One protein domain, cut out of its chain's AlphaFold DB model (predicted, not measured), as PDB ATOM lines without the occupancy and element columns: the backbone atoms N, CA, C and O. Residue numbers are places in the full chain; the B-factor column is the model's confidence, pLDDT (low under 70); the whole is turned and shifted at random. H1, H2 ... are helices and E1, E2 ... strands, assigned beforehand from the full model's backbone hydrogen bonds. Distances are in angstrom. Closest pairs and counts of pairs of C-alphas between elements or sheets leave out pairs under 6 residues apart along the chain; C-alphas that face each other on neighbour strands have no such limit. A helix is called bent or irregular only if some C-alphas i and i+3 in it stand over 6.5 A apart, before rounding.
ATOM      1  N   ALA A   2      -7.584 -37.343  -7.710       38.09
ATOM      2  CA  ALA A   2      -8.678 -38.070  -8.395       38.09
ATOM      3  C   ALA A   2      -8.958 -37.587  -9.840       38.09
ATOM      4  O   ALA A   2      -9.306 -38.370 -10.718       38.09
ATOM      5  N   TYR A   3      -8.672 -36.309 -10.113       45.09
ATOM      6  CA  TYR A   3      -8.793 -35.674 -11.430       45.09
ATOM      7  C   TYR A   3      -8.091 -36.421 -12.578       45.09
ATOM      8  O   TYR A   3      -8.565 -36.350 -13.704       45.09
ATOM      9  N   SER A   4      -6.982 -37.133 -12.330       62.91
ATOM     10  CA  SER A   4      -6.241 -37.828 -13.397       62.91
ATOM     11  C   SER A   4      -6.885 -39.155 -13.805       62.91
ATOM     12  O   SER A   4      -6.790 -39.517 -14.973       62.91
ATOM     13  N   GLU A   5      -7.518 -39.877 -12.876       68.94
ATOM     14  CA  GLU A   5      -8.195 -41.148 -13.175       68.94
ATOM     15  C   GLU A   5      -9.601 -40.910 -13.720       68.94
ATOM     16  O   GLU A   5      -9.996 -41.554 -14.692       68.94
ATOM     17  N   ASP A   6     -10.324 -39.939 -13.155       70.88
ATOM     18  CA  ASP A   6     -11.625 -39.519 -13.672       70.88
ATOM     19  C   ASP A   6     -11.503 -38.945 -15.086       70.88
ATOM     20  O   ASP A   6     -12.315 -39.274 -15.950       70.88
ATOM     21  N   HIS A   7     -10.473 -38.134 -15.358       77.06
ATOM     22  CA  HIS A   7     -10.208 -37.637 -16.712       77.06
ATOM     23  C   HIS A   7      -9.883 -38.786 -17.669       77.06
ATOM     24  O   HIS A   7     -10.470 -38.854 -18.747       77.06
ATOM     25  N   LEU A   8      -9.034 -39.737 -17.259       78.81
ATOM     26  CA  LEU A   8      -8.710 -40.893 -18.097       78.81
ATOM     27  C   LEU A   8      -9.965 -41.715 -18.426       78.81
ATOM     28  O   LEU A   8     -10.213 -42.025 -19.588       78.81
ATOM     29  N   ARG A   9     -10.784 -42.033 -17.417       80.81
ATOM     30  CA  ARG A   9     -11.987 -42.862 -17.585       80.81
ATOM     31  C   ARG A   9     -13.099 -42.165 -18.358       80.81
ATOM     32  O   ARG A   9     -13.784 -42.820 -19.134       80.81
ATOM     33  N   ARG A  10     -13.298 -40.862 -18.147       82.88
ATOM     34  CA  ARG A  10     -14.419 -40.117 -18.744       82.88
ATOM     35  C   ARG A  10     -14.091 -39.490 -20.094       82.88
ATOM     36  O   ARG A  10     -15.016 -39.225 -20.851       82.88
ATOM     37  N   LYS A  11     -12.816 -39.214 -20.385       84.50
ATOM     38  CA  LYS A  11     -12.400 -38.540 -21.624       84.50
ATOM     39  C   LYS A  11     -11.465 -39.392 -22.469       84.50
ATOM     40  O   LYS A  11     -11.810 -39.697 -23.605       84.50
ATOM     41  N   THR A  12     -10.323 -39.808 -21.926       82.81
ATOM     42  CA  THR A  12      -9.280 -40.466 -22.729       82.81
ATOM     43  C   THR A  12      -9.704 -41.853 -23.229       82.81
ATOM     44  O   THR A  12      -9.520 -42.146 -24.405       82.81
ATOM     45  N   ILE A  13     -10.305 -42.704 -22.383       86.31
ATOM     46  CA  ILE A  13     -10.745 -44.055 -22.790       86.31
ATOM     47  C   ILE A  13     -11.844 -43.994 -23.865       86.31
ATOM     48  O   ILE A  13     -11.655 -44.624 -24.905       86.31
ATOM     49  N   PRO A  14     -12.942 -43.222 -23.700       85.94
ATOM     50  CA  PRO A  14     -13.949 -43.087 -24.754       85.94
ATOM     51  C   PRO A  14     -13.371 -42.536 -26.058       85.94
ATOM     52  O   PRO A  14     -13.713 -43.011 -27.136       85.94
ATOM     53  N   ARG A  15     -12.454 -41.567 -25.963       85.06
ATOM     54  CA  ARG A  15     -11.781 -40.994 -27.127       85.06
ATOM     55  C   ARG A  15     -10.928 -42.024 -27.861       85.06
ATOM     56  O   ARG A  15     -10.985 -42.101 -29.082       85.06
ATOM     57  N   LEU A  16     -10.148 -42.817 -27.133       85.69
ATOM     58  CA  LEU A  16      -9.363 -43.900 -27.712       85.69
ATOM     59  C   LEU A  16     -10.274 -44.955 -28.360       85.69
ATOM     60  O   LEU A  16      -9.999 -45.389 -29.475       85.69
ATOM     61  N   ALA A  17     -11.378 -45.326 -27.702       85.69
ATOM     62  CA  ALA A  17     -12.338 -46.287 -28.242       85.69
ATOM     63  C   ALA A  17     -12.969 -45.768 -29.542       85.69
ATOM     64  O   ALA A  17     -13.103 -46.512 -30.509       85.69
ATOM     65  N   GLN A  18     -13.273 -44.468 -29.605       85.31
ATOM     66  CA  GLN A  18     -13.754 -43.806 -30.816       85.31
ATOM     67  C   GLN A  18     -12.692 -43.753 -31.926       85.31
ATOM     68  O   GLN A  18     -13.024 -43.954 -33.094       85.31
ATOM     69  N   LEU A  19     -11.433 -43.477 -31.574       83.69
ATOM     70  CA  LEU A  19     -10.327 -43.338 -32.524       83.69
ATOM     71  C   LEU A  19      -9.980 -44.668 -33.205       83.69
ATOM     72  O   LEU A  19      -9.737 -44.702 -34.411       83.69
ATOM     73  N   PHE A  20      -9.965 -45.754 -32.428       83.25
ATOM     74  CA  PHE A  20      -9.587 -47.083 -32.905       83.25
ATOM     75  C   PHE A  20     -10.780 -47.966 -33.276       83.25
ATOM     76  O   PHE A  20     -10.567 -49.005 -33.889       83.25
ATOM     77  N   ASP A  21     -12.014 -47.581 -32.940       82.00
ATOM     78  CA  ASP A  21     -13.239 -48.373 -33.157       82.00
ATOM     79  C   ASP A  21     -13.189 -49.765 -32.498       82.00
ATOM     80  O   ASP A  21     -13.639 -50.770 -33.043       82.00
ATOM     81  N   HIS A  22     -12.571 -49.836 -31.319       79.94
ATOM     82  CA  HIS A  22     -12.417 -51.062 -30.537       79.94
ATOM     83  C   HIS A  22     -12.718 -50.783 -29.068       79.94
ATOM     84  O   HIS A  22     -12.474 -49.682 -28.574       79.94
ATOM     85  N   ASP A  23     -13.218 -51.796 -28.359       79.88
ATOM     86  CA  ASP A  23     -13.354 -51.721 -26.907       79.88
ATOM     87  C   ASP A  23     -11.968 -51.719 -26.245       79.88
ATOM     88  O   ASP A  23     -11.068 -52.459 -26.656       79.88
ATOM     89  N   ILE A  24     -11.786 -50.861 -25.241       83.50
ATOM     90  CA  ILE A  24     -10.480 -50.605 -24.627       83.50
ATOM     91  C   ILE A  24     -10.521 -50.946 -23.153       83.50
ATOM     92  O   ILE A  24     -11.152 -50.272 -22.339       83.50
ATOM     93  N   GLN A  25      -9.729 -51.950 -22.799       84.81
ATOM     94  CA  GLN A  25      -9.484 -52.298 -21.416       84.81
ATOM     95  C   GLN A  25      -8.280 -51.527 -20.874       84.81
ATOM     96  O   GLN A  25      -7.146 -51.719 -21.310       84.81
ATOM     97  N   ALA A  26      -8.526 -50.664 -19.889       85.56
ATOM     98  CA  ALA A  26      -7.481 -49.887 -19.237       85.56
ATOM     99  C   ALA A  26      -7.006 -50.547 -17.935       85.56
ATOM    100  O   ALA A  26      -7.808 -50.900 -17.070       85.56
ATOM    101  N   PHE A  27      -5.686 -50.626 -17.771       83.50
ATOM    102  CA  PHE A  27      -5.023 -51.011 -16.527       83.50
ATOM    103  C   PHE A  27      -4.358 -49.770 -15.939       83.50
ATOM    104  O   PHE A  27      -3.484 -49.176 -16.570       83.50
ATOM    105  N   LEU A  28      -4.794 -49.350 -14.752       82.88
ATOM    106  CA  LEU A  28      -4.222 -48.200 -14.059       82.88
ATOM    107  C   LEU A  28      -3.434 -48.681 -12.838       82.88
ATOM    108  O   LEU A  28      -3.964 -49.490 -12.071       82.88
ATOM    109  N   PRO A  29      -2.200 -48.192 -12.628       77.75
ATOM    110  CA  PRO A  29      -1.454 -48.512 -11.426       77.75
ATOM    111  C   PRO A  29      -2.085 -47.851 -10.203       77.75
ATOM    112  O   PRO A  29      -2.538 -46.706 -10.265       77.75
ATOM    113  N   TYR A  30      -2.070 -48.569  -9.080       75.50
ATOM    114  CA  TYR A  30      -2.467 -48.009  -7.795       75.50
ATOM    115  C   TYR A  30      -1.482 -46.909  -7.389       75.50
ATOM    116  O   TYR A  30      -0.273 -47.138  -7.376       75.50
ATOM    117  N   ARG A  31      -1.993 -45.715  -7.073       75.00
ATOM    118  CA  ARG A  31      -1.166 -44.560  -6.707       75.00
ATOM    119  C   ARG A  31      -1.092 -44.427  -5.195       75.00
ATOM    120  O   ARG A  31      -2.113 -44.249  -4.536       75.00
ATOM    121  N   LEU A  32       0.122 -44.479  -4.660       75.44
ATOM    122  CA  LEU A  32       0.399 -44.347  -3.228       75.44
ATOM    123  C   LEU A  32       0.865 -42.926  -2.859       75.44
ATOM    124  O   LEU A  32       1.140 -42.640  -1.695       75.44
ATOM    125  N   GLY A  33       0.918 -42.026  -3.847       80.44
ATOM    126  CA  GLY A  33       1.317 -40.628  -3.711       80.44
ATOM    127  C   GLY A  33       2.665 -40.360  -4.377       80.44
ATOM    128  O   GLY A  33       3.517 -41.238  -4.443       80.44
ATOM    129  N   LEU A  34       2.887 -39.121  -4.836       81.19
ATOM    130  CA  LEU A  34       4.047 -38.750  -5.664       81.19
ATOM    131  C   LEU A  34       5.415 -39.273  -5.182       81.19
ATOM    132  O   LEU A  34       6.121 -39.840  -6.011       81.19
ATOM    133  N   PRO A  35       5.834 -39.114  -3.910       83.81
ATOM    134  CA  PRO A  35       7.160 -39.576  -3.497       83.81
ATOM    135  C   PRO A  35       7.290 -41.102  -3.548       83.81
ATOM    136  O   PRO A  35       8.323 -41.617  -3.972       83.81
ATOM    137  N   LEU A  36       6.239 -41.828  -3.160       85.25
ATOM    138  CA  LEU A  36       6.240 -43.286  -3.165       85.25
ATOM    139  C   LEU A  36       6.103 -43.836  -4.590       85.25
ATOM    140  O   LEU A  36       6.808 -44.772  -4.946       85.25
ATOM    141  N   ASP A  37       5.295 -43.194  -5.436       83.00
ATOM    142  CA  ASP A  37       5.168 -43.526  -6.857       83.00
ATOM    143  C   ASP A  37       6.507 -43.326  -7.597       83.00
ATOM    144  O   ASP A  37       6.894 -44.161  -8.414       83.00
ATOM    145  N   LEU A  38       7.256 -42.259  -7.282       84.38
ATOM    146  CA  LEU A  38       8.597 -42.025  -7.830       84.38
ATOM    147  C   LEU A  38       9.614 -43.057  -7.332       84.38
ATOM    148  O   LEU A  38      10.423 -43.539  -8.125       84.38
ATOM    149  N   LEU A  39       9.566 -43.418  -6.045       86.44
ATOM    150  CA  LEU A  39      10.423 -44.463  -5.485       86.44
ATOM    151  C   LEU A  39      10.144 -45.817  -6.146       86.44
ATOM    152  O   LEU A  39      11.080 -46.499  -6.552       86.44
ATOM    153  N   ILE A  40       8.871 -46.190  -6.302       85.44
ATOM    154  CA  ILE A  40       8.467 -47.422  -6.986       85.44
ATOM    155  C   ILE A  40       8.944 -47.387  -8.437       85.44
ATOM    156  O   ILE A  40       9.604 -48.328  -8.862       85.44
ATOM    157  N   ALA A  41       8.710 -46.299  -9.174       84.25
ATOM    158  CA  ALA A  41       9.178 -46.172 -10.553       84.25
ATOM    159  C   ALA A  41      10.709 -46.295 -10.657       84.25
ATOM    160  O   ALA A  41      11.222 -46.959 -11.558       84.25
ATOM    161  N   PHE A  42      11.453 -45.710  -9.713       87.25
ATOM    162  CA  PHE A  42      12.905 -45.854  -9.635       87.25
ATOM    163  C   PHE A  42      13.323 -47.304  -9.360       87.25
ATOM    164  O   PHE A  42      14.220 -47.823 -10.025       87.25
ATOM    165  N   LEU A  43      12.665 -47.987  -8.422       86.62
ATOM    166  CA  LEU A  43      12.936 -49.393  -8.122       86.62
ATOM    167  C   LEU A  43      12.604 -50.295  -9.315       86.62
ATOM    168  O   LEU A  43      13.432 -51.114  -9.699       86.62
ATOM    169  N   GLN A  44      11.449 -50.114  -9.955       86.06
ATOM    170  CA  GLN A  44      11.062 -50.853 -11.160       86.06
ATOM    171  C   GLN A  44      12.078 -50.668 -12.286       86.06
ATOM    172  O   GLN A  44      12.465 -51.630 -12.942       86.06
ATOM    173  N   ARG A  45      12.552 -49.436 -12.474       84.12
ATOM    174  CA  ARG A  45      13.531 -49.100 -13.504       84.12
ATOM    175  C   ARG A  45      14.884 -49.777 -13.295       84.12
ATOM    176  O   ARG A  45      15.507 -50.160 -14.277       84.12
ATOM    177  N   ASN A  46      15.347 -49.903 -12.052       83.50
ATOM    178  CA  ASN A  46      16.678 -50.446 -11.759       83.50
ATOM    179  C   ASN A  46      16.673 -51.950 -11.448       83.50
ATOM    180  O   ASN A  46      17.671 -52.620 -11.688       83.50
ATOM    181  N   LEU A  47      15.577 -52.474 -10.899       80.62
ATOM    182  CA  LEU A  47      15.491 -53.843 -10.381       80.62
ATOM    183  C   LEU A  47      14.493 -54.725 -11.144       80.62
ATOM    184  O   LEU A  47      14.382 -55.905 -10.830       80.62
ATOM    185  N   GLN A  48      13.752 -54.172 -12.115       74.62
ATOM    186  CA  GLN A  48      12.727 -54.885 -12.896       74.62
ATOM    187  C   GLN A  48      11.708 -55.630 -12.014       74.62
ATOM    188  O   GLN A  48      11.280 -56.744 -12.321       74.62
ATOM    189  N   LEU A  49      11.329 -55.025 -10.883       80.94
ATOM    190  CA  LEU A  49      10.407 -55.644  -9.935       80.94
ATOM    191  C   LEU A  49       8.972 -55.664 -10.486       80.94
ATOM    192  O   LEU A  49       8.499 -54.633 -10.981       80.94
ATOM    193  N   PRO A  50       8.256 -56.797 -10.363       84.94
ATOM    194  CA  PRO A  50       6.852 -56.864 -10.732       84.94
ATOM    195  C   PRO A  50       5.993 -56.022  -9.789       84.94
ATOM    196  O   PRO A  50       6.225 -55.964  -8.581       84.94
ATOM    197  N   THR A  51       4.942 -55.430 -10.342       86.81
ATOM    198  CA  THR A  51       3.865 -54.785  -9.591       86.81
ATOM    199  C   THR A  51       2.590 -55.618  -9.672       86.81
ATOM    200  O   THR A  51       2.456 -56.541 -10.486       86.81
ATOM    201  N   ALA A  52       1.604 -55.280  -8.836       86.88
ATOM    202  CA  ALA A  52       0.262 -55.846  -8.960       86.88
ATOM    203  C   ALA A  52      -0.317 -55.590 -10.365       86.88
ATOM    204  O   ALA A  52      -0.914 -56.485 -10.963       86.88
ATOM    205  N   THR A  53      -0.066 -54.399 -10.919       87.31
ATOM    206  CA  THR A  53      -0.481 -54.002 -12.270       87.31
ATOM    207  C   THR A  53       0.207 -54.836 -13.342       87.31
ATOM    208  O   THR A  53      -0.478 -55.382 -14.202       87.31
ATOM    209  N   SER A  54       1.536 -54.992 -13.278       89.38
ATOM    210  CA  SER A  54       2.283 -55.778 -14.267       89.38
ATOM    211  C   SER A  54       1.851 -57.246 -14.254       89.38
ATOM    212  O   SER A  54       1.666 -57.854 -15.305       89.38
ATOM    213  N   THR A  55       1.599 -57.803 -13.067       91.56
ATOM    214  CA  THR A  55       1.128 -59.186 -12.905       91.56
ATOM    215  C   THR A  55      -0.289 -59.366 -13.453       91.56
ATOM    216  O   THR A  55      -0.560 -60.328 -14.175       91.56
ATOM    217  N   ALA A  56      -1.199 -58.434 -13.156       90.94
ATOM    218  CA  ALA A  56      -2.561 -58.456 -13.686       90.94
ATOM    219  C   ALA A  56      -2.579 -58.317 -15.217       90.94
ATOM    220  O   ALA A  56      -3.280 -59.073 -15.893       90.94
ATOM    221  N   LEU A  57      -1.767 -57.403 -15.759       91.25
ATOM    222  CA  LEU A  57      -1.615 -57.181 -17.195       91.25
ATOM    223  C   LEU A  57      -1.067 -58.430 -17.897       91.25
ATOM    224  O   LEU A  57      -1.645 -58.881 -18.884       91.25
ATOM    225  N   TYR A  58      -0.013 -59.043 -17.352       92.31
ATOM    226  CA  TYR A  58       0.541 -60.297 -17.865       92.31
ATOM    227  C   TYR A  58      -0.503 -61.420 -17.890       92.31
ATOM    228  O   TYR A  58      -0.692 -62.064 -18.923       92.31
ATOM    229  N   ASN A  59      -1.224 -61.634 -16.783       91.88
ATOM    230  CA  ASN A  59      -2.244 -62.682 -16.699       91.88
ATOM    231  C   ASN A  59      -3.361 -62.459 -17.721       91.88
ATOM    232  O   ASN A  59      -3.825 -63.409 -18.354       91.88
ATOM    233  N   HIS A  60      -3.767 -61.204 -17.905       89.88
ATOM    234  CA  HIS A  60      -4.788 -60.837 -18.870       89.88
ATOM    235  C   HIS A  60      -4.336 -61.096 -20.315       89.88
ATOM    236  O   HIS A  60      -5.032 -61.778 -21.072       89.88
ATOM    237  N   ILE A  61      -3.144 -60.617 -20.681       89.19
ATOM    238  CA  ILE A  61      -2.581 -60.803 -22.021       89.19
ATOM    239  C   ILE A  61      -2.393 -62.292 -22.321       89.19
ATOM    240  O   ILE A  61      -2.856 -62.783 -23.353       89.19
ATOM    241  N   ARG A  62      -1.781 -63.040 -21.397       88.75
ATOM    242  CA  ARG A  62      -1.557 -64.480 -21.551       88.75
ATOM    243  C   ARG A  62      -2.868 -65.241 -21.734       88.75
ATOM    244  O   ARG A  62      -2.968 -66.068 -22.638       88.75
ATOM    245  N   ALA A  63      -3.886 -64.946 -20.922       87.62
ATOM    246  CA  ALA A  63      -5.192 -65.590 -21.038       87.62
ATOM    247  C   ALA A  63      -5.837 -65.339 -22.410       87.62
ATOM    248  O   ALA A  63      -6.397 -66.260 -23.005       87.62
ATOM    249  N   ASN A  64      -5.729 -64.119 -22.937       83.81
ATOM    250  CA  ASN A  64      -6.277 -63.778 -24.250       83.81
ATOM    251  C   ASN A  64      -5.515 -64.441 -25.401       83.81
ATOM    252  O   ASN A  64      -6.135 -64.809 -26.399       83.81
ATOM    253  N   CYS A  65      -4.209 -64.654 -25.255       78.62
ATOM    254  CA  CYS A  65      -3.391 -65.283 -26.296       78.62
ATOM    255  C   CYS A  65      -3.646 -66.768 -26.441       78.62
ATOM    256  O   CYS A  65      -3.660 -67.282 -27.555       78.62
ATOM    257  N   VAL A  66      -3.922 -67.439 -25.324       78.44
ATOM    258  CA  VAL A  66      -4.331 -68.843 -25.337       78.44
ATOM    259  C   VAL A  66      -5.752 -68.995 -25.894       78.44
ATOM    260  O   VAL A  66      -6.027 -69.945 -26.621       78.44
ATOM    261  N   LYS A  67      -6.667 -68.067 -25.578       77.62
ATOM    262  CA  LYS A  67      -8.095 -68.185 -25.931       77.62
ATOM    263  C   LYS A  67      -8.435 -67.768 -27.357       77.62
ATOM    264  O   LYS A  67      -9.283 -68.385 -27.993       77.62
ATOM    265  N   THR A  68      -7.841 -66.689 -27.851       67.50
ATOM    266  CA  THR A  68      -8.162 -66.149 -29.177       67.50
ATOM    267  C   THR A  68      -7.047 -66.533 -30.126       67.50
ATOM    268  O   THR A  68      -5.906 -66.210 -29.833       67.50
ATOM    269  N   ARG A  69      -7.332 -67.217 -31.243       62.25
ATOM    270  CA  ARG A  69      -6.294 -67.684 -32.188       62.25
ATOM    271  C   ARG A  69      -5.999 -66.704 -33.335       62.25
ATOM    272  O   ARG A  69      -4.922 -66.778 -33.908       62.25
ATOM    273  N   SER A  70      -6.905 -65.774 -33.645       63.09
ATOM    274  CA  SER A  70      -6.859 -64.997 -34.900       63.09
ATOM    275  C   SER A  70      -6.896 -63.470 -34.764       63.09
ATOM    276  O   SER A  70      -6.855 -62.782 -35.775       63.09
ATOM    277  N   LYS A  71      -6.981 -62.903 -33.554       75.81
ATOM    278  CA  LYS A  71      -7.094 -61.440 -33.381       75.81
ATOM    279  C   LYS A  71      -5.756 -60.803 -33.012       75.81
ATOM    280  O   LYS A  71      -5.134 -61.235 -32.042       75.81
ATOM    281  N   GLN A  72      -5.320 -59.789 -33.753       79.38
ATOM    282  CA  GLN A  72      -4.210 -58.932 -33.327       79.38
ATOM    283  C   GLN A  72      -4.585 -58.197 -32.037       79.38
ATOM    284  O   GLN A  72      -5.756 -57.883 -31.811       79.38
ATOM    285  N   MET A  73      -3.597 -57.954 -31.181       84.94
ATOM    286  CA  MET A  73      -3.779 -57.267 -29.911       84.94
ATOM    287  C   MET A  73      -2.903 -56.023 -29.878       84.94
ATOM    288  O   MET A  73      -1.678 -56.112 -29.854       84.94
ATOM    289  N   ASN A  74      -3.560 -54.867 -29.841       87.88
ATOM    290  CA  ASN A  74      -2.908 -53.571 -29.739       87.88
ATOM    291  C   ASN A  74      -2.847 -53.158 -28.267       87.88
ATOM    292  O   ASN A  74      -3.870 -53.088 -27.588       87.88
ATOM    293  N   ILE A  75      -1.644 -52.884 -27.775       91.69
ATOM    294  CA  ILE A  75      -1.380 -52.501 -26.392       91.69
ATOM    295  C   ILE A  75      -0.853 -51.071 -26.408       91.69
ATOM    296  O   ILE A  75       0.221 -50.798 -26.941       91.69
ATOM    297  N   LEU A  76      -1.621 -50.154 -25.821       92.88
ATOM    298  CA  LEU A  76      -1.249 -48.748 -25.693       92.88
ATOM    299  C   LEU A  76      -0.717 -48.497 -24.286       92.88
ATOM    300  O   LEU A  76      -1.386 -48.799 -23.298       92.88
ATOM    301  N   VAL A  77       0.477 -47.924 -24.188       93.88
ATOM    302  CA  VAL A  77       1.178 -47.749 -22.916       93.88
ATOM    303  C   VAL A  77       1.658 -46.315 -22.781       93.88
ATOM    304  O   VAL A  77       2.285 -45.786 -23.689       93.88
ATOM    305  N   HIS A  78       1.406 -45.677 -21.642       92.75
ATOM    306  CA  HIS A  78       1.809 -44.291 -21.413       92.75
ATOM    307  C   HIS A  78       2.754 -44.172 -20.214       92.75
ATOM    308  O   HIS A  78       2.496 -44.734 -19.145       92.75
ATOM    309  N   ASN A  79       3.817 -43.387 -20.383       91.06
ATOM    310  CA  ASN A  79       4.728 -42.969 -19.324       91.06
ATOM    311  C   ASN A  79       5.335 -44.138 -18.512       91.06
ATOM    312  O   ASN A  79       6.032 -44.986 -19.079       91.06
ATOM    313  N   THR A  80       5.092 -44.210 -17.197       90.06
ATOM    314  CA  THR A  80       5.655 -45.232 -16.299       90.06
ATOM    315  C   THR A  80       5.062 -46.615 -16.529       90.06
ATOM    316  O   THR A  80       5.719 -47.601 -16.210       90.06
ATOM    317  N   GLY A  81       3.893 -46.717 -17.174       90.19
ATOM    318  CA  GLY A  81       3.337 -48.005 -17.595       90.19
ATOM    319  C   GLY A  81       4.264 -48.767 -18.550       90.19
ATOM    320  O   GLY A  81       4.164 -49.984 -18.665       90.19
ATOM    321  N   ALA A  82       5.211 -48.081 -19.203       92.31
ATOM    322  CA  ALA A  82       6.222 -48.723 -20.040       92.31
ATOM    323  C   ALA A  82       7.190 -49.604 -19.236       92.31
ATOM    324  O   ALA A  82       7.727 -50.560 -19.788       92.31
ATOM    325  N   LEU A  83       7.388 -49.323 -17.941       91.75
ATOM    326  CA  LEU A  83       8.176 -50.176 -17.045       91.75
ATOM    327  C   LEU A  83       7.445 -51.492 -16.767       91.75
ATOM    328  O   LEU A  83       8.039 -52.562 -16.892       91.75
ATOM    329  N   ASP A  84       6.144 -51.414 -16.465       92.00
ATOM    330  CA  ASP A  84       5.302 -52.602 -16.303       92.00
ATOM    331  C   ASP A  84       5.282 -53.414 -17.602       92.00
ATOM    332  O   ASP A  84       5.480 -54.627 -17.575       92.00
ATOM    333  N   MET A  85       5.108 -52.748 -18.749       92.25
ATOM    334  CA  MET A  85       5.081 -53.426 -20.042       92.25
ATOM    335  C   MET A  85       6.416 -54.086 -20.382       92.25
ATOM    336  O   MET A  85       6.412 -55.211 -20.866       92.25
ATOM    337  N   ALA A  86       7.557 -53.454 -20.097       89.75
ATOM    338  CA  ALA A  86       8.861 -54.066 -20.341       89.75
ATOM    339  C   ALA A  86       9.046 -55.365 -19.539       89.75
ATOM    340  O   ALA A  86       9.525 -56.364 -20.081       89.75
ATOM    341  N   TRP A  87       8.586 -55.386 -18.283       90.19
ATOM    342  CA  TRP A  87       8.555 -56.609 -17.480       90.19
ATOM    343  C   TRP A  87       7.615 -57.665 -18.080       90.19
ATOM    344  O   TRP A  87       8.002 -58.824 -18.240       90.19
ATOM    345  N   VAL A  88       6.394 -57.263 -18.458       91.31
ATOM    346  CA  VAL A  88       5.401 -58.158 -19.071       91.31
ATOM    347  C   VAL A  88       5.932 -58.761 -20.368       91.31
ATOM    348  O   VAL A  88       5.790 -59.962 -20.567       91.31
ATOM    349  N   MET A  89       6.571 -57.966 -21.225       88.31
ATOM    350  CA  MET A  89       7.159 -58.425 -22.482       88.31
ATOM    351  C   MET A  89       8.248 -59.461 -22.245       88.31
ATOM    352  O   MET A  89       8.174 -60.551 -22.809       88.31
ATOM    353  N   SER A  90       9.200 -59.167 -21.358       86.06
ATOM    354  CA  SER A  90      10.254 -60.112 -20.979       86.06
ATOM    355  C   SER A  90       9.662 -61.445 -20.502       86.06
ATOM    356  O   SER A  90      10.091 -62.520 -20.925       86.06
ATOM    357  N   ARG A  91       8.597 -61.385 -19.691       87.62
ATOM    358  CA  ARG A  91       7.924 -62.574 -19.167       87.62
ATOM    359  C   ARG A  91       7.130 -63.340 -20.227       87.62
ATOM    360  O   ARG A  91       7.259 -64.556 -20.309       87.62
ATOM    361  N   LEU A  92       6.338 -62.654 -21.052       87.06
ATOM    362  CA  LEU A  92       5.557 -63.272 -22.129       87.06
ATOM    363  C   LEU A  92       6.457 -64.024 -23.096       87.06
ATOM    364  O   LEU A  92       6.151 -65.153 -23.456       87.06
ATOM    365  N   CYS A  93       7.580 -63.426 -23.467       82.00
ATOM    366  CA  CYS A  93       8.484 -64.066 -24.398       82.00
ATOM    367  C   CYS A  93       9.279 -65.227 -23.768       82.00
ATOM    368  O   CYS A  93       9.781 -66.082 -24.489       82.00
ATOM    369  N   ALA A  94       9.408 -65.271 -22.437       83.94
ATOM    370  CA  ALA A  94       9.966 -66.425 -21.734       83.94
ATOM    371  C   ALA A  94       8.956 -67.581 -21.600       83.94
ATOM    372  O   ALA A  94       9.358 -68.738 -21.512       83.94
ATOM    373  N   ASP A  95       7.656 -67.272 -21.564       84.94
ATOM    374  CA  ASP A  95       6.595 -68.256 -21.330       84.94
ATOM    375  C   ASP A  95       5.901 -68.751 -22.609       84.94
ATOM    376  O   ASP A  95       5.267 -69.808 -22.583       84.94
ATOM    377  N   LEU A  96       5.967 -67.990 -23.706       82.12
ATOM    378  CA  LEU A  96       5.312 -68.298 -24.976       82.12
ATOM    379  C   LEU A  96       6.353 -68.565 -26.069       82.12
ATOM    380  O   LEU A  96       7.347 -67.840 -26.150       82.12
ATOM    381  N   PRO A  97       6.130 -69.570 -26.936       77.25
ATOM    382  CA  PRO A  97       7.008 -69.801 -28.070       77.25
ATOM    383  C   PRO A  97       6.902 -68.650 -29.090       77.25
ATOM    384  O   PRO A  97       5.828 -68.047 -29.228       77.25
ATOM    385  N   PRO A  98       7.988 -68.367 -29.831       72.00
ATOM    386  CA  PRO A  98       7.955 -67.428 -30.947       72.00
ATOM    387  C   PRO A  98       6.977 -67.880 -32.047       72.00
ATOM    388  O   PRO A  98       6.616 -69.057 -32.140       72.00
ATOM    389  N   GLY A  99       6.529 -66.936 -32.879       72.25
ATOM    390  CA  GLY A  99       5.613 -67.199 -33.993       72.25
ATOM    391  C   GLY A  99       4.182 -66.735 -33.728       72.25
ATOM    392  O   GLY A  99       3.951 -65.693 -33.117       72.25
ATOM    393  N   GLN A 100       3.194 -67.519 -34.175       69.88
ATOM    394  CA  GLN A 100       1.793 -67.084 -34.301       69.88
ATOM    395  C   GLN A 100       1.170 -66.504 -33.016       69.88
ATOM    396  O   GLN A 100       0.234 -65.717 -33.103       69.88
ATOM    397  N   GLN A 101       1.636 -66.877 -31.820       77.44
ATOM    398  CA  GLN A 101       1.100 -66.335 -30.564       77.44
ATOM    399  C   GLN A 101       1.704 -64.976 -30.203       77.44
ATOM    400  O   GLN A 101       0.976 -64.083 -29.776       77.44
ATOM    401  N   LEU A 102       3.014 -64.820 -30.388       78.94
ATOM    402  CA  LEU A 102       3.766 -63.639 -29.979       78.94
ATOM    403  C   LEU A 102       3.743 -62.547 -31.069       78.94
ATOM    404  O   LEU A 102       3.624 -61.364 -30.768       78.94
ATOM    405  N   GLY A 103       3.712 -62.939 -32.341       76.56
ATOM    406  CA  GLY A 103       3.583 -62.049 -33.499       76.56
ATOM    407  C   GLY A 103       2.323 -61.200 -33.583       76.56
ATOM    408  O   GLY A 103       2.204 -60.306 -34.412       76.56
ATOM    409  N   ARG A 104       1.330 -61.504 -32.753       80.62
ATOM    410  CA  ARG A 104       0.027 -60.833 -32.779       80.62
ATOM    411  C   ARG A 104      -0.005 -59.553 -31.964       80.62
ATOM    412  O   ARG A 104      -1.018 -58.853 -31.992       80.62
ATOM    413  N   PHE A 105       1.044 -59.289 -31.202       85.25
ATOM    414  CA  PHE A 105       1.116 -58.146 -30.317       85.25
ATOM    415  C   PHE A 105       1.707 -56.938 -31.024       85.25
ATOM    416  O   PHE A 105       2.820 -56.999 -31.535       85.25
ATOM    417  N   ASN A 106       0.995 -55.820 -30.944       87.44
ATOM    418  CA  ASN A 106       1.521 -54.514 -31.304       87.44
ATOM    419  C   ASN A 106       1.559 -53.647 -30.049       87.44
ATOM    420  O   ASN A 106       0.519 -53.353 -29.460       87.44
ATOM    421  N   VAL A 107       2.750 -53.245 -29.623       90.81
ATOM    422  CA  VAL A 107       2.960 -52.416 -28.435       90.81
ATOM    423  C   VAL A 107       3.317 -51.005 -28.873       90.81
ATOM    424  O   VAL A 107       4.357 -50.772 -29.490       90.81
ATOM    425  N   TYR A 108       2.471 -50.050 -28.507       92.94
ATOM    426  CA  TYR A 108       2.678 -48.632 -28.767       92.94
ATOM    427  C   TYR A 108       2.878 -47.905 -27.449       92.94
ATOM    428  O   TYR A 108       1.980 -47.878 -26.604       92.94
ATOM    429  N   THR A 109       4.052 -47.312 -27.259       94.62
ATOM    430  CA  THR A 109       4.345 -46.563 -26.034       94.62
ATOM    431  C   THR A 109       4.391 -45.068 -26.302       94.62
ATOM    432  O   THR A 109       4.985 -44.661 -27.294       94.62
ATOM    433  N   PHE A 110       3.879 -44.257 -25.386       94.44
ATOM    434  CA  PHE A 110       3.852 -42.798 -25.470       94.44
ATOM    435  C   PHE A 110       4.551 -42.209 -24.243       94.44
ATOM    436  O   PHE A 110       4.178 -42.523 -23.110       94.44
ATOM    437  N   GLY A 111       5.596 -41.410 -24.451       92.25
ATOM    438  CA  GLY A 111       6.355 -40.782 -23.363       92.25
ATOM    439  C   GLY A 111       7.030 -41.770 -22.410       92.25
ATOM    440  O   GLY A 111       7.113 -41.519 -21.213       92.25
ATOM    441  N   ALA A 112       7.447 -42.937 -22.909       93.38
ATOM    442  CA  ALA A 112       7.882 -44.061 -22.082       93.38
ATOM    443  C   ALA A 112       9.049 -43.712 -21.135       93.38
ATOM    444  O   ALA A 112      10.142 -43.369 -21.580       93.38
ATOM    445  N   ALA A 113       8.841 -43.918 -19.826       92.19
ATOM    446  CA  ALA A 113       9.850 -43.714 -18.771       92.19
ATOM    447  C   ALA A 113      10.873 -44.863 -18.647       92.19
ATOM    448  O   ALA A 113      11.703 -44.901 -17.731       92.19
ATOM    449  N   MET A 114      10.795 -45.817 -19.567       91.62
ATOM    450  CA  MET A 114      11.599 -47.024 -19.616       91.62
ATOM    451  C   MET A 114      12.766 -46.820 -20.598       91.62
ATOM    452  O   MET A 114      12.519 -46.415 -21.731       91.62
ATOM    453  N   PRO A 115      14.025 -47.049 -20.178       87.06
ATOM    454  CA  PRO A 115      15.185 -46.899 -21.056       87.06
ATOM    455  C   PRO A 115      15.476 -48.150 -21.898       87.06
ATOM    456  O   PRO A 115      16.158 -48.052 -22.913       87.06
ATOM    457  N   GLU A 116      14.999 -49.319 -21.467       84.38
ATOM    458  CA  GLU A 116      15.338 -50.624 -22.035       84.38
ATOM    459  C   GLU A 116      14.126 -51.561 -22.004       84.38
ATOM    460  O   GLU A 116      13.469 -51.707 -20.969       84.38
ATOM    461  N   MET A 117      13.847 -52.216 -23.131       82.69
ATOM    462  CA  MET A 117      12.818 -53.245 -23.255       82.69
ATOM    463  C   MET A 117      13.364 -54.393 -24.082       82.69
ATOM    464  O   MET A 117      13.751 -54.206 -25.234       82.69
ATOM    465  N   THR A 118      13.386 -55.576 -23.479       73.56
ATOM    466  CA  THR A 118      14.041 -56.763 -24.022       73.56
ATOM    467  C   THR A 118      13.038 -57.771 -24.566       73.56
ATOM    468  O   THR A 118      11.957 -57.959 -24.009       73.56
ATOM    469  N   MET A 119      13.432 -58.466 -25.634       68.12
ATOM    470  CA  MET A 119      12.772 -59.676 -26.127       68.12
ATOM    471  C   MET A 119      13.831 -60.768 -26.383       68.12
ATOM    472  O   MET A 119      14.969 -60.434 -26.732       68.12
ATOM    473  N   PHE A 137       1.813 -63.998 -39.304       55.81
ATOM    474  CA  PHE A 137       2.174 -63.066 -38.242       55.81
ATOM    475  C   PHE A 137       3.701 -63.027 -38.088       55.81
ATOM    476  O   PHE A 137       4.344 -64.069 -38.251       55.81
ATOM    477  N   PRO A 138       4.288 -61.870 -37.728       63.78
ATOM    478  CA  PRO A 138       5.718 -61.790 -37.449       63.78
ATOM    479  C   PRO A 138       6.113 -62.778 -36.344       63.78
ATOM    480  O   PRO A 138       5.291 -63.192 -35.533       63.78
ATOM    481  N   GLU A 139       7.379 -63.178 -36.272       69.00
ATOM    482  CA  GLU A 139       7.812 -64.097 -35.211       69.00
ATOM    483  C   GLU A 139       7.713 -63.448 -33.814       69.00
ATOM    484  O   GLU A 139       7.461 -64.126 -32.811       69.00
ATOM    485  N   TYR A 140       7.831 -62.116 -33.778       74.50
ATOM    486  CA  TYR A 140       7.863 -61.294 -32.577       74.50
ATOM    487  C   TYR A 140       6.860 -60.130 -32.609       74.50
ATOM    488  O   TYR A 140       6.418 -59.717 -33.681       74.50
ATOM    489  N   PRO A 141       6.532 -59.568 -31.435       81.00
ATOM    490  CA  PRO A 141       5.700 -58.383 -31.279       81.00
ATOM    491  C   PRO A 141       6.275 -57.177 -32.016       81.00
ATOM    492  O   PRO A 141       7.472 -56.899 -31.929       81.00
ATOM    493  N   ILE A 142       5.412 -56.394 -32.654       83.25
ATOM    494  CA  ILE A 142       5.804 -55.098 -33.210       83.25
ATOM    495  C   ILE A 142       5.800 -54.078 -32.077       83.25
ATOM    496  O   ILE A 142       4.829 -53.963 -31.331       83.25
ATOM    497  N   VAL A 143       6.881 -53.311 -31.951       86.25
ATOM    498  CA  VAL A 143       7.019 -52.284 -30.916       86.25
ATOM    499  C   VAL A 143       7.305 -50.935 -31.563       86.25
ATOM    500  O   VAL A 143       8.184 -50.806 -32.415       86.25
ATOM    501  N   SER A 144       6.568 -49.910 -31.150       89.25
ATOM    502  CA  SER A 144       6.801 -48.528 -31.567       89.25
ATOM    503  C   SER A 144       6.699 -47.574 -30.383       89.25
ATOM    504  O   SER A 144       5.739 -47.602 -29.611       89.25
ATOM    505  N   HIS A 145       7.688 -46.700 -30.256       91.69
ATOM    506  CA  HIS A 145       7.794 -45.722 -29.187       91.69
ATOM    507  C   HIS A 145       7.604 -44.314 -29.740       91.69
ATOM    508  O   HIS A 145       8.340 -43.904 -30.624       91.69
ATOM    509  N   TYR A 146       6.661 -43.555 -29.193       92.62
ATOM    510  CA  TYR A 146       6.439 -42.144 -29.494       92.62
ATOM    511  C   TYR A 146       6.883 -41.310 -28.305       92.62
ATOM    512  O   TYR A 146       6.457 -41.546 -27.171       92.62
ATOM    513  N   ALA A 147       7.740 -40.332 -28.551       93.31
ATOM    514  CA  ALA A 147       8.336 -39.529 -27.498       93.31
ATOM    515  C   ALA A 147       8.434 -38.076 -27.941       93.31
ATOM    516  O   ALA A 147       9.089 -37.794 -28.940       93.31
ATOM    517  N   PHE A 148       7.831 -37.153 -27.188       91.31
ATOM    518  CA  PHE A 148       8.175 -35.746 -27.357       91.31
ATOM    519  C   PHE A 148       9.590 -35.500 -26.843       91.31
ATOM    520  O   PHE A 148       9.953 -35.990 -25.772       91.31
ATOM    521  N   GLU A 149      10.376 -34.714 -27.574       89.00
ATOM    522  CA  GLU A 149      11.749 -34.391 -27.165       89.00
ATOM    523  C   GLU A 149      11.808 -33.662 -25.817       89.00
ATOM    524  O   GLU A 149      12.736 -33.878 -25.038       89.00
ATOM    525  N   ASP A 150      10.783 -32.863 -25.516       86.06
ATOM    526  CA  ASP A 150      10.665 -32.093 -24.277       86.06
ATOM    527  C   ASP A 150       9.980 -32.862 -23.135       86.06
ATOM    528  O   ASP A 150       9.858 -32.340 -22.024       86.06
ATOM    529  N   ASP A 151       9.522 -34.098 -23.365       87.44
ATOM    530  CA  ASP A 151       8.881 -34.892 -22.317       87.44
ATOM    531  C   ASP A 151       9.929 -35.388 -21.308       87.44
ATOM    532  O   ASP A 151      10.792 -36.197 -21.664       87.44
ATOM    533  N   PRO A 152       9.867 -34.963 -20.029       87.00
ATOM    534  CA  PRO A 152      10.854 -35.359 -19.032       87.00
ATOM    535  C   PRO A 152      10.900 -36.875 -18.818       87.00
ATOM    536  O   PRO A 152      11.981 -37.415 -18.589       87.00
ATOM    537  N   PHE A 153       9.766 -37.574 -18.925       88.88
ATOM    538  CA  PHE A 153       9.726 -39.024 -18.763       88.88
ATOM    539  C   PHE A 153      10.353 -39.737 -19.955       88.88
ATOM    540  O   PHE A 153      11.155 -40.648 -19.758       88.88
ATOM    541  N   ALA A 154      10.080 -39.273 -21.175       91.62
ATOM    542  CA  ALA A 154      10.725 -39.808 -22.367       91.62
ATOM    543  C   ALA A 154      12.240 -39.553 -22.356       91.62
ATOM    544  O   ALA A 154      13.017 -40.461 -22.649       91.62
ATOM    545  N   ARG A 155      12.663 -38.346 -21.954       91.31
ATOM    546  CA  ARG A 155      14.073 -37.934 -21.859       91.31
ATOM    547  C   ARG A 155      14.877 -38.776 -20.890       91.31
ATOM    548  O   ARG A 155      16.015 -39.097 -21.202       91.31
ATOM    549  N   ILE A 156      14.315 -39.125 -19.733       90.56
ATOM    550  CA  ILE A 156      14.987 -40.046 -18.809       90.56
ATOM    551  C   ILE A 156      14.779 -41.503 -19.224       90.56
ATOM    552  O   ILE A 156      15.573 -42.352 -18.840       90.56
ATOM    553  N   GLY A 157      13.721 -41.832 -19.960       91.69
ATOM    554  CA  GLY A 157      13.358 -43.177 -20.390       91.69
ATOM    555  C   GLY A 157      13.841 -43.495 -21.796       91.69
ATOM    556  O   GLY A 157      15.043 -43.634 -22.028       91.69
ATOM    557  N   VAL A 158      12.894 -43.644 -22.720       92.19
ATOM    558  CA  VAL A 158      13.147 -44.214 -24.047       92.19
ATOM    559  C   VAL A 158      14.144 -43.404 -24.871       92.19
ATOM    560  O   VAL A 158      14.948 -43.997 -25.579       92.19
ATOM    561  N   LEU A 159      14.172 -42.073 -24.740       92.00
ATOM    562  CA  LEU A 159      15.137 -41.227 -25.447       92.00
ATOM    563  C   LEU A 159      16.544 -41.344 -24.853       92.00
ATOM    564  O   LEU A 159      17.516 -41.336 -25.604       92.00
ATOM    565  N   LEU A 160      16.672 -41.512 -23.529       91.06
ATOM    566  CA  LEU A 160      17.963 -41.820 -22.901       91.06
ATOM    567  C   LEU A 160      18.496 -43.154 -23.421       91.06
ATOM    568  O   LEU A 160      19.661 -43.247 -23.806       91.06
ATOM    569  N   GLY A 161      17.621 -44.164 -23.441       86.56
ATOM    570  CA  GLY A 161      17.887 -45.463 -24.047       86.56
ATOM    571  C   GLY A 161      18.363 -45.304 -25.484       86.56
ATOM    572  O   GLY A 161      19.437 -45.783 -25.838       86.56
ATOM    573  N   ALA A 162      17.580 -44.588 -26.295       87.06
ATOM    574  CA  ALA A 162      17.805 -44.364 -27.720       87.06
ATOM    575  C   ALA A 162      19.138 -43.675 -28.030       87.06
ATOM    576  O   ALA A 162      19.914 -44.179 -28.834       87.06
ATOM    577  N   ARG A 163      19.408 -42.536 -27.394       88.88
ATOM    578  CA  ARG A 163      20.483 -41.626 -27.812       88.88
ATOM    579  C   ARG A 163      21.773 -41.766 -27.014       88.88
ATOM    580  O   ARG A 163      22.829 -41.398 -27.515       88.88
ATOM    581  N   HIS A 164      21.703 -42.244 -25.773       87.00
ATOM    582  CA  HIS A 164      22.836 -42.160 -24.844       87.00
ATOM    583  C   HIS A 164      23.262 -43.511 -24.272       87.00
ATOM    584  O   HIS A 164      24.446 -43.719 -24.018       87.00
ATOM    585  N   ARG A 165      22.328 -44.443 -24.068       84.06
ATOM    586  CA  ARG A 165      22.620 -45.783 -23.545       84.06
ATOM    587  C   ARG A 165      22.681 -46.811 -24.664       84.06
ATOM    588  O   ARG A 165      21.772 -47.616 -24.837       84.06
ATOM    589  N   MET A 166      23.803 -46.815 -25.374       77.44
ATOM    590  CA  MET A 166      24.054 -47.775 -26.456       77.44
ATOM    591  C   MET A 166      24.273 -49.207 -25.953       77.44
ATOM    592  O   MET A 166      24.181 -50.153 -26.724       77.44
ATOM    593  N   GLU A 167      24.538 -49.369 -24.653       69.31
ATOM    594  CA  GLU A 167      24.653 -50.686 -24.031       69.31
ATOM    595  C   GLU A 167      23.294 -51.359 -23.785       69.31
ATOM    596  O   GLU A 167      23.224 -52.576 -23.600       69.31
ATOM    597  N   GLY A 168      22.230 -50.555 -23.734       66.19
ATOM    598  CA  GLY A 168      20.887 -50.992 -23.392       66.19
ATOM    599  C   GLY A 168      20.177 -51.647 -24.570       66.19
ATOM    600  O   GLY A 168      20.320 -51.245 -25.725       66.19
ATOM    601  N   ARG A 169      19.344 -52.644 -24.273       71.88
ATOM    602  CA  ARG A 169      18.532 -53.328 -25.282       71.88
ATOM    603  C   ARG A 169      17.191 -52.616 -25.409       71.88
ATOM    604  O   ARG A 169      16.354 -52.699 -24.512       71.88
ATOM    605  N   LEU A 170      16.997 -51.907 -26.515       77.38
ATOM    606  CA  LEU A 170      15.717 -51.298 -26.861       77.38
ATOM    607  C   LEU A 170      15.190 -51.951 -28.132       77.38
ATOM    608  O   LEU A 170      15.854 -51.903 -29.165       77.38
ATOM    609  N   VAL A 171      14.005 -52.546 -28.047       79.00
ATOM    610  CA  VAL A 171      13.360 -53.185 -29.193       79.00
ATOM    611  C   VAL A 171      12.328 -52.258 -29.821       79.00
ATOM    612  O   VAL A 171      11.539 -51.652 -29.109       79.00
ATOM    613  N   GLY A 172      12.292 -52.216 -31.153       79.94
ATOM    614  CA  GLY A 172      11.297 -51.472 -31.922       79.94
ATOM    615  C   GLY A 172      11.793 -50.130 -32.449       79.94
ATOM    616  O   GLY A 172      12.958 -49.761 -32.304       79.94
ATOM    617  N   CYS A 173      10.879 -49.397 -33.082       81.94
ATOM    618  CA  CYS A 173      11.156 -48.084 -33.663       81.94
ATOM    619  C   CYS A 173      10.899 -46.970 -32.644       81.94
ATOM    620  O   CYS A 173       9.923 -47.028 -31.895       81.94
ATOM    621  N   VAL A 174      11.734 -45.929 -32.646       87.50
ATOM    622  CA  VAL A 174      11.539 -44.728 -31.821       87.50
ATOM    623  C   VAL A 174      11.230 -43.541 -32.726       87.50
ATOM    624  O   VAL A 174      12.042 -43.157 -33.559       87.50
ATOM    625  N   TYR A 175      10.057 -42.954 -32.529       88.62
ATOM    626  CA  TYR A 175       9.580 -41.747 -33.182       88.62
ATOM    627  C   TYR A 175       9.746 -40.571 -32.216       88.62
ATOM    628  O   TYR A 175       8.968 -40.407 -31.270       88.62
ATOM    629  N   ALA A 176      10.780 -39.765 -32.455       89.50
ATOM    630  CA  ALA A 176      10.978 -38.500 -31.763       89.50
ATOM    631  C   ALA A 176      10.063 -37.436 -32.385       89.50
ATOM    632  O   ALA A 176      10.147 -37.129 -33.574       89.50
ATOM    633  N   LEU A 177       9.159 -36.899 -31.575       88.00
ATOM    634  CA  LEU A 177       8.211 -35.865 -31.954       88.00
ATOM    635  C   LEU A 177       8.730 -34.528 -31.430       88.00
ATOM    636  O   LEU A 177       8.951 -34.369 -30.229       88.00
ATOM    637  N   GLN A 178       8.876 -33.534 -32.299       80.25
ATOM    638  CA  GLN A 178       9.026 -32.162 -31.819       80.25
ATOM    639  C   GLN A 178       7.641 -31.631 -31.451       80.25
ATOM    640  O   GLN A 178       6.649 -31.898 -32.137       80.25
ATOM    641  N   ALA A 179       7.548 -30.896 -30.345       63.84
ATOM    642  CA  ALA A 179       6.306 -30.260 -29.926       63.84
ATOM    643  C   ALA A 179       5.993 -29.077 -30.864       63.84
ATOM    644  O   ALA A 179       6.215 -27.918 -30.536       63.84
ATOM    645  N   TYR A 180       5.487 -29.365 -32.065       53.72
ATOM    646  CA  TYR A 180       5.322 -28.374 -33.137       53.72
ATOM    647  C   TYR A 180       4.200 -27.352 -32.907       53.72
ATOM    648  O   TYR A 180       4.049 -26.423 -33.697       53.72
ATOM    649  N   SER A 181       3.401 -27.479 -31.845       57.50
ATOM    650  CA  SER A 181       2.263 -26.586 -31.638       57.50
ATOM    651  C   SER A 181       2.477 -25.627 -30.476       57.50
ATOM    652  O   SER A 181       2.667 -26.036 -29.330       57.50
ATOM    653  N   SER A 182       2.330 -24.327 -30.753       56.47
ATOM    654  CA  SER A 182       2.266 -23.283 -29.723       56.47
ATOM    655  C   SER A 182       1.174 -23.559 -28.678       56.47
ATOM    656  O   SER A 182       1.286 -23.097 -27.544       56.47
ATOM    657  N   SER A 183       0.143 -24.345 -29.020       62.06
ATOM    658  CA  SER A 183      -0.882 -24.794 -28.076       62.06
ATOM    659  C   SER A 183      -0.373 -25.884 -27.127       62.06
ATOM    660  O   SER A 183      -0.686 -25.820 -25.941       62.06
ATOM    661  N   LEU A 184       0.457 -26.823 -27.598       63.69
ATOM    662  CA  LEU A 184       1.102 -27.846 -26.765       63.69
ATOM    663  C   LEU A 184       2.150 -27.227 -25.841       63.69
ATOM    664  O   LEU A 184       2.171 -27.551 -24.660       63.69
ATOM    665  N   ALA A 185       2.943 -26.270 -26.327       61.09
ATOM    666  CA  ALA A 185       3.878 -25.520 -25.487       61.09
ATOM    667  C   ALA A 185       3.150 -24.705 -24.397       61.09
ATOM    668  O   ALA A 185       3.537 -24.725 -23.229       61.09
ATOM    669  N   LYS A 186       2.037 -24.039 -24.746       62.97
ATOM    670  CA  LYS A 186       1.179 -23.336 -23.773       62.97
ATOM    671  C   LYS A 186       0.527 -24.297 -22.778       62.97
ATOM    672  O   LYS A 186       0.498 -23.991 -21.589       62.97
ATOM    673  N   LYS A 187       0.034 -25.455 -23.233       66.00
ATOM    674  CA  LYS A 187      -0.508 -26.518 -22.369       66.00
ATOM    675  C   LYS A 187       0.563 -27.086 -21.442       66.00
ATOM    676  O   LYS A 187       0.270 -27.306 -20.277       66.00
ATOM    677  N   TRP A 188       1.790 -27.275 -21.917       65.12
ATOM    678  CA  TRP A 188       2.910 -27.751 -21.106       65.12
ATOM    679  C   TRP A 188       3.247 -26.754 -19.992       65.12
ATOM    680  O   TRP A 188       3.316 -27.138 -18.824       65.12
ATOM    681  N   LEU A 189       3.344 -25.462 -20.329       63.03
ATOM    682  CA  LEU A 189       3.552 -24.389 -19.351       63.03
ATOM    683  C   LEU A 189       2.394 -24.295 -18.343       63.03
ATOM    684  O   LEU A 189       2.631 -24.173 -17.143       63.03
ATOM    685  N   ALA A 190       1.146 -24.400 -18.805       62.81
ATOM    686  CA  ALA A 190      -0.043 -24.328 -17.951       62.81
ATOM    687  C   ALA A 190      -0.289 -25.606 -17.122       62.81
ATOM    688  O   ALA A 190      -0.878 -25.546 -16.046       62.81
ATOM    689  N   GLY A 191       0.154 -26.764 -17.615       60.75
ATOM    690  CA  GLY A 191      -0.066 -28.096 -17.043       60.75
ATOM    691  C   GLY A 191       1.052 -28.583 -16.119       60.75
ATOM    692  O   GLY A 191       1.065 -29.753 -15.737       60.75
ATOM    693  N   GLY A 192       2.006 -27.716 -15.765       62.19
ATOM    694  CA  GLY A 192       3.115 -28.067 -14.875       62.19
ATOM    695  C   GLY A 192       4.142 -29.007 -15.512       62.19
ATOM    696  O   GLY A 192       4.733 -29.833 -14.816       62.19
ATOM    697  N   GLY A 193       4.335 -28.906 -16.827       65.88
ATOM    698  CA  GLY A 193       5.412 -29.573 -17.552       65.88
ATOM    699  C   GLY A 193       5.205 -31.063 -17.831       65.88
ATOM    700  O   GLY A 193       6.175 -31.815 -17.914       65.88
ATOM    701  N   ARG A 194       3.952 -31.522 -17.928       73.31
ATOM    702  CA  ARG A 194       3.617 -32.941 -18.125       73.31
ATOM    703  C   ARG A 194       2.819 -33.140 -19.402       73.31
ATOM    704  O   ARG A 194       1.788 -32.498 -19.576       73.31
ATOM    705  N   PHE A 195       3.265 -34.075 -20.234       84.38
ATOM    706  CA  PHE A 195       2.491 -34.546 -21.377       84.38
ATOM    707  C   PHE A 195       1.541 -35.658 -20.939       84.38
ATOM    708  O   PHE A 195       1.897 -36.544 -20.156       84.38
ATOM    709  N   THR A 196       0.306 -35.575 -21.412       86.94
ATOM    710  CA  THR A 196      -0.713 -36.602 -21.214       86.94
ATOM    711  C   THR A 196      -0.845 -37.466 -22.463       86.94
ATOM    712  O   THR A 196      -0.439 -37.072 -23.554       86.94
ATOM    713  N   MET A 197      -1.478 -38.633 -22.323       87.44
ATOM    714  CA  MET A 197      -1.812 -39.480 -23.471       87.44
ATOM    715  C   MET A 197      -2.622 -38.707 -24.522       87.44
ATOM    716  O   MET A 197      -2.371 -38.851 -25.711       87.44
ATOM    717  N   ASP A 198      -3.549 -37.848 -24.088       87.50
ATOM    718  CA  ASP A 198      -4.344 -37.015 -24.994       87.50
ATOM    719  C   ASP A 198      -3.469 -36.052 -25.808       87.50
ATOM    720  O   ASP A 198      -3.749 -35.849 -26.983       87.50
ATOM    721  N   ASP A 199      -2.389 -35.512 -25.233       87.00
ATOM    722  CA  ASP A 199      -1.466 -34.620 -25.949       87.00
ATOM    723  C   ASP A 199      -0.675 -35.366 -27.036       87.00
ATOM    724  O   ASP A 199      -0.449 -34.833 -28.122       87.00
ATOM    725  N   TYR A 200      -0.295 -36.621 -26.774       89.31
ATOM    726  CA  TYR A 200       0.317 -37.494 -27.781       89.31
ATOM    727  C   TYR A 200      -0.663 -37.832 -28.910       89.31
ATOM    728  O   TYR A 200      -0.295 -37.776 -30.083       89.31
ATOM    729  N   LEU A 201      -1.914 -38.154 -28.573       89.06
ATOM    730  CA  LEU A 201      -2.952 -38.439 -29.566       89.06
ATOM    731  C   LEU A 201      -3.319 -37.195 -30.382       89.06
ATOM    732  O   LEU A 201      -3.478 -37.315 -31.589       89.06
ATOM    733  N   ASP A 202      -3.412 -36.018 -29.756       88.25
ATOM    734  CA  ASP A 202      -3.642 -34.731 -30.432       88.25
ATOM    735  C   ASP A 202      -2.537 -34.437 -31.451       88.25
ATOM    736  O   ASP A 202      -2.811 -33.946 -32.544       88.25
ATOM    737  N   ALA A 203      -1.283 -34.732 -31.100       87.50
ATOM    738  CA  ALA A 203      -0.161 -34.510 -31.998       87.50
ATOM    739  C   ALA A 203      -0.122 -35.514 -33.152       87.50
ATOM    740  O   ALA A 203       0.204 -35.131 -34.270       87.50
ATOM    741  N   LEU A 204      -0.429 -36.790 -32.906       87.56
ATOM    742  CA  LEU A 204      -0.370 -37.836 -33.934       87.56
ATOM    743  C   LEU A 204      -1.608 -37.848 -34.837       87.56
ATOM    744  O   LEU A 204      -1.481 -38.059 -36.042       87.56
ATOM    745  N   PHE A 205      -2.782 -37.612 -34.254       88.12
ATOM    746  CA  PHE A 205      -4.099 -37.725 -34.882       88.12
ATOM    747  C   PHE A 205      -4.984 -36.522 -34.513       88.12
ATOM    748  O   PHE A 205      -6.013 -36.694 -33.843       88.12
ATOM    749  N   PRO A 206      -4.622 -35.292 -34.920       84.94
ATOM    750  CA  PRO A 206      -5.489 -34.136 -34.728       84.94
ATOM    751  C   PRO A 206      -6.834 -34.405 -35.407       84.94
ATOM    752  O   PRO A 206      -6.886 -34.841 -36.557       84.94
ATOM    753  N   ASP A 207      -7.914 -34.246 -34.643       81.94
ATOM    754  CA  ASP A 207      -9.290 -34.576 -35.045       81.94
ATOM    755  C   ASP A 207      -9.477 -36.011 -35.584       81.94
ATOM    756  O   ASP A 207     -10.415 -36.305 -36.320       81.94
ATOM    757  N   GLY A 208      -8.585 -36.933 -35.201       78.81
ATOM    758  CA  GLY A 208      -8.585 -38.320 -35.668       78.81
ATOM    759  C   GLY A 208      -7.939 -38.532 -37.040       78.81
ATOM    760  O   GLY A 208      -8.011 -39.636 -37.571       78.81
ATOM    761  N   ASN A 209      -7.288 -37.519 -37.616       81.81
ATOM    762  CA  ASN A 209      -6.659 -37.618 -38.928       81.81
ATOM    763  C   ASN A 209      -5.131 -37.826 -38.827       81.81
ATOM    764  O   ASN A 209      -4.420 -36.897 -38.438       81.81
ATOM    765  N   PRO A 210      -4.584 -38.989 -39.244       82.31
ATOM    766  CA  PRO A 210      -3.139 -39.233 -39.225       82.31
ATOM    767  C   PRO A 210      -2.349 -38.333 -40.185       82.31
ATOM    768  O   PRO A 210      -1.184 -38.044 -39.930       82.31
ATOM    769  N   ARG A 211      -2.962 -37.857 -41.276       82.31
ATOM    770  CA  ARG A 211      -2.297 -37.010 -42.283       82.31
ATOM    771  C   ARG A 211      -2.153 -35.557 -41.843       82.31
ATOM    772  O   ARG A 211      -1.305 -34.848 -42.368       82.31
ATOM    773  N   ALA A 212      -2.996 -35.106 -40.920       82.19
ATOM    774  CA  ALA A 212      -2.970 -33.735 -40.420       82.19
ATOM    775  C   ALA A 212      -2.026 -33.565 -39.214       82.19
ATOM    776  O   ALA A 212      -1.688 -32.441 -38.849       82.19
ATOM    777  N   GLY A 213      -1.624 -34.672 -38.582       83.06
ATOM    778  CA  GLY A 213      -0.752 -34.677 -37.410       83.06
ATOM    779  C   GLY A 213       0.729 -34.779 -37.738       83.06
ATOM    780  O   GLY A 213       1.161 -34.680 -38.883       83.06
ATOM    781  N   ALA A 214       1.518 -35.069 -36.706       84.38
ATOM    782  CA  ALA A 214       2.944 -35.347 -36.818       84.38
ATOM    783  C   ALA A 214       3.226 -36.526 -37.768       84.38
ATOM    784  O   ALA A 214       4.258 -36.547 -38.434       84.38
ATOM    785  N   LEU A 215       2.283 -37.469 -37.896       83.62
ATOM    786  CA  LEU A 215       2.394 -38.572 -38.849       83.62
ATOM    787  C   LEU A 215       2.216 -38.131 -40.315       83.62
ATOM    788  O   LEU A 215       2.630 -38.840 -41.223       83.62
ATOM    789  N   GLY A 216       1.655 -36.950 -40.569       80.00
ATOM    790  CA  GLY A 216       1.589 -36.340 -41.897       80.00
ATOM    791  C   GLY A 216       2.909 -35.748 -42.380       80.00
ATOM    792  O   GLY A 216       3.019 -35.368 -43.543       80.00
ATOM    793  N   SER A 217       3.904 -35.639 -41.500       82.44
ATOM    794  CA  SER A 217       5.189 -35.032 -41.831       82.44
ATOM    795  C   SER A 217       6.186 -36.052 -42.386       82.44
ATOM    796  O   SER A 217       6.081 -37.257 -42.143       82.44
ATOM    797  N   VAL A 218       7.154 -35.556 -43.160       81.94
ATOM    798  CA  VAL A 218       8.249 -36.369 -43.700       81.94
ATOM    799  C   VAL A 218       9.158 -36.801 -42.553       81.94
ATOM    800  O   VAL A 218       9.694 -35.960 -41.825       81.94
ATOM    801  N   CYS A 219       9.347 -38.112 -42.398       76.00
ATOM    802  CA  CYS A 219      10.254 -38.661 -41.401       76.00
ATOM    803  C   CYS A 219      11.701 -38.281 -41.721       76.00
ATOM    804  O   CYS A 219      12.198 -38.507 -42.826       76.00
TER     805      CYS A 219
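Overview. This is residues 2 to 119 and 137 to 219 of the 329 residues of an uncharacterized protein of Pseudomassariella vexata (UniProt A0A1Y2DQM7). Three layers, with helices on both faces of a sheet, make a rounded body: the parallel sheet E1 E2 E3 E4 is the middle, H4 runs along its strands on one face and short H8 crosses them on the other. H3 packs on H4, H2 touches H4 with its residues 41 to 45, arm H1b of the bent helix H1 lies near H8, and H7 is the farthest out. The printed part has 201 residues, with eight named helices and four named strands in the order H1 H2 H3 E1 H4 E2 E3 H5 H6 E4 H7 H8; the class is mixed. It is compact, with a radius of gyration of the C-alphas of 16.6 A and spans of 47 by 37 by 37 A.

Arrangement. H1, residues 3 to 20, was assigned as one helix by its hydrogen bonds but is bent: C-alphas 10 and 13 are 6.7 A apart, and its arms, H1a, residues 3 to 10, and H1b, residues 13 to 20, stand at a steep tilt of 48 degrees. H2, residues 34 to 47, and H3, residues 52 to 67, are apart. H4, residues 81 to 95, touches H3, the same way at a steep tilt of 45 degrees, closest at the C-alphas of Ser 54 and Asp 84, 4.8 A. H4 touches H2 with residues 83 to 84 alone, closest at the C-alphas of Arg 45 and Leu 83, 6.5 A; their shallow tilt of 32 degrees is only just short of steep. E1, residues 73 to 78, H4 and E2, residues 105 to 110, form a strand-helix-strand unit, parallel neighbour strands with a helix between, its crossover right-handed; N 75 and O 106 are within hydrogen-bond range at 2.8 A. H4 is over E1 and E2 at a height over the sheet of 11.1 A. E3, residues 142 to 148, is parallel to E2, with N 107 and O 142 at 2.8 A. H5, residues 152 to 156, and H6, residues 158 to 163, lie between E3 and E4, residues 173 to 177, in a second such right-handed unit; N 175 and O 145 are 2.7 A apart. H3, H5 and H6 only graze the sheet. H7, residues 182 to 190, is close to but not clearly touching H8, residues 197 to 204, with the C-alphas of Leu 184 and Asp 199 closest at 7.3 A. H8 is over E3, across the strands at 83 degrees on the local plane. In each helix or arm, every O i to N i+4 pair is within hydrogen-bond range.

Along the chain. C-alpha 3 opens H1a at (-8.793, -35.674, -11.430). H2 is 19.5 A long, H3 22.6 A, H4 20.8 A and E3 20.4 A. H8 ends at C-alpha 204, (-0.370, -37.836, -33.934).

Size, cuts and confidence. The C-alphas farthest apart, of Pro 97 and Ala 190, are 47.1 A apart. Residues 120 to 136 are not printed, and C-alphas 119 and 137 are 16.4 A apart across this cut. The link H1 to H2 is long, 13 residues. Mean pLDDT of the printed part is 81.8; 29 residues are under 70, among them residues 179 to 193.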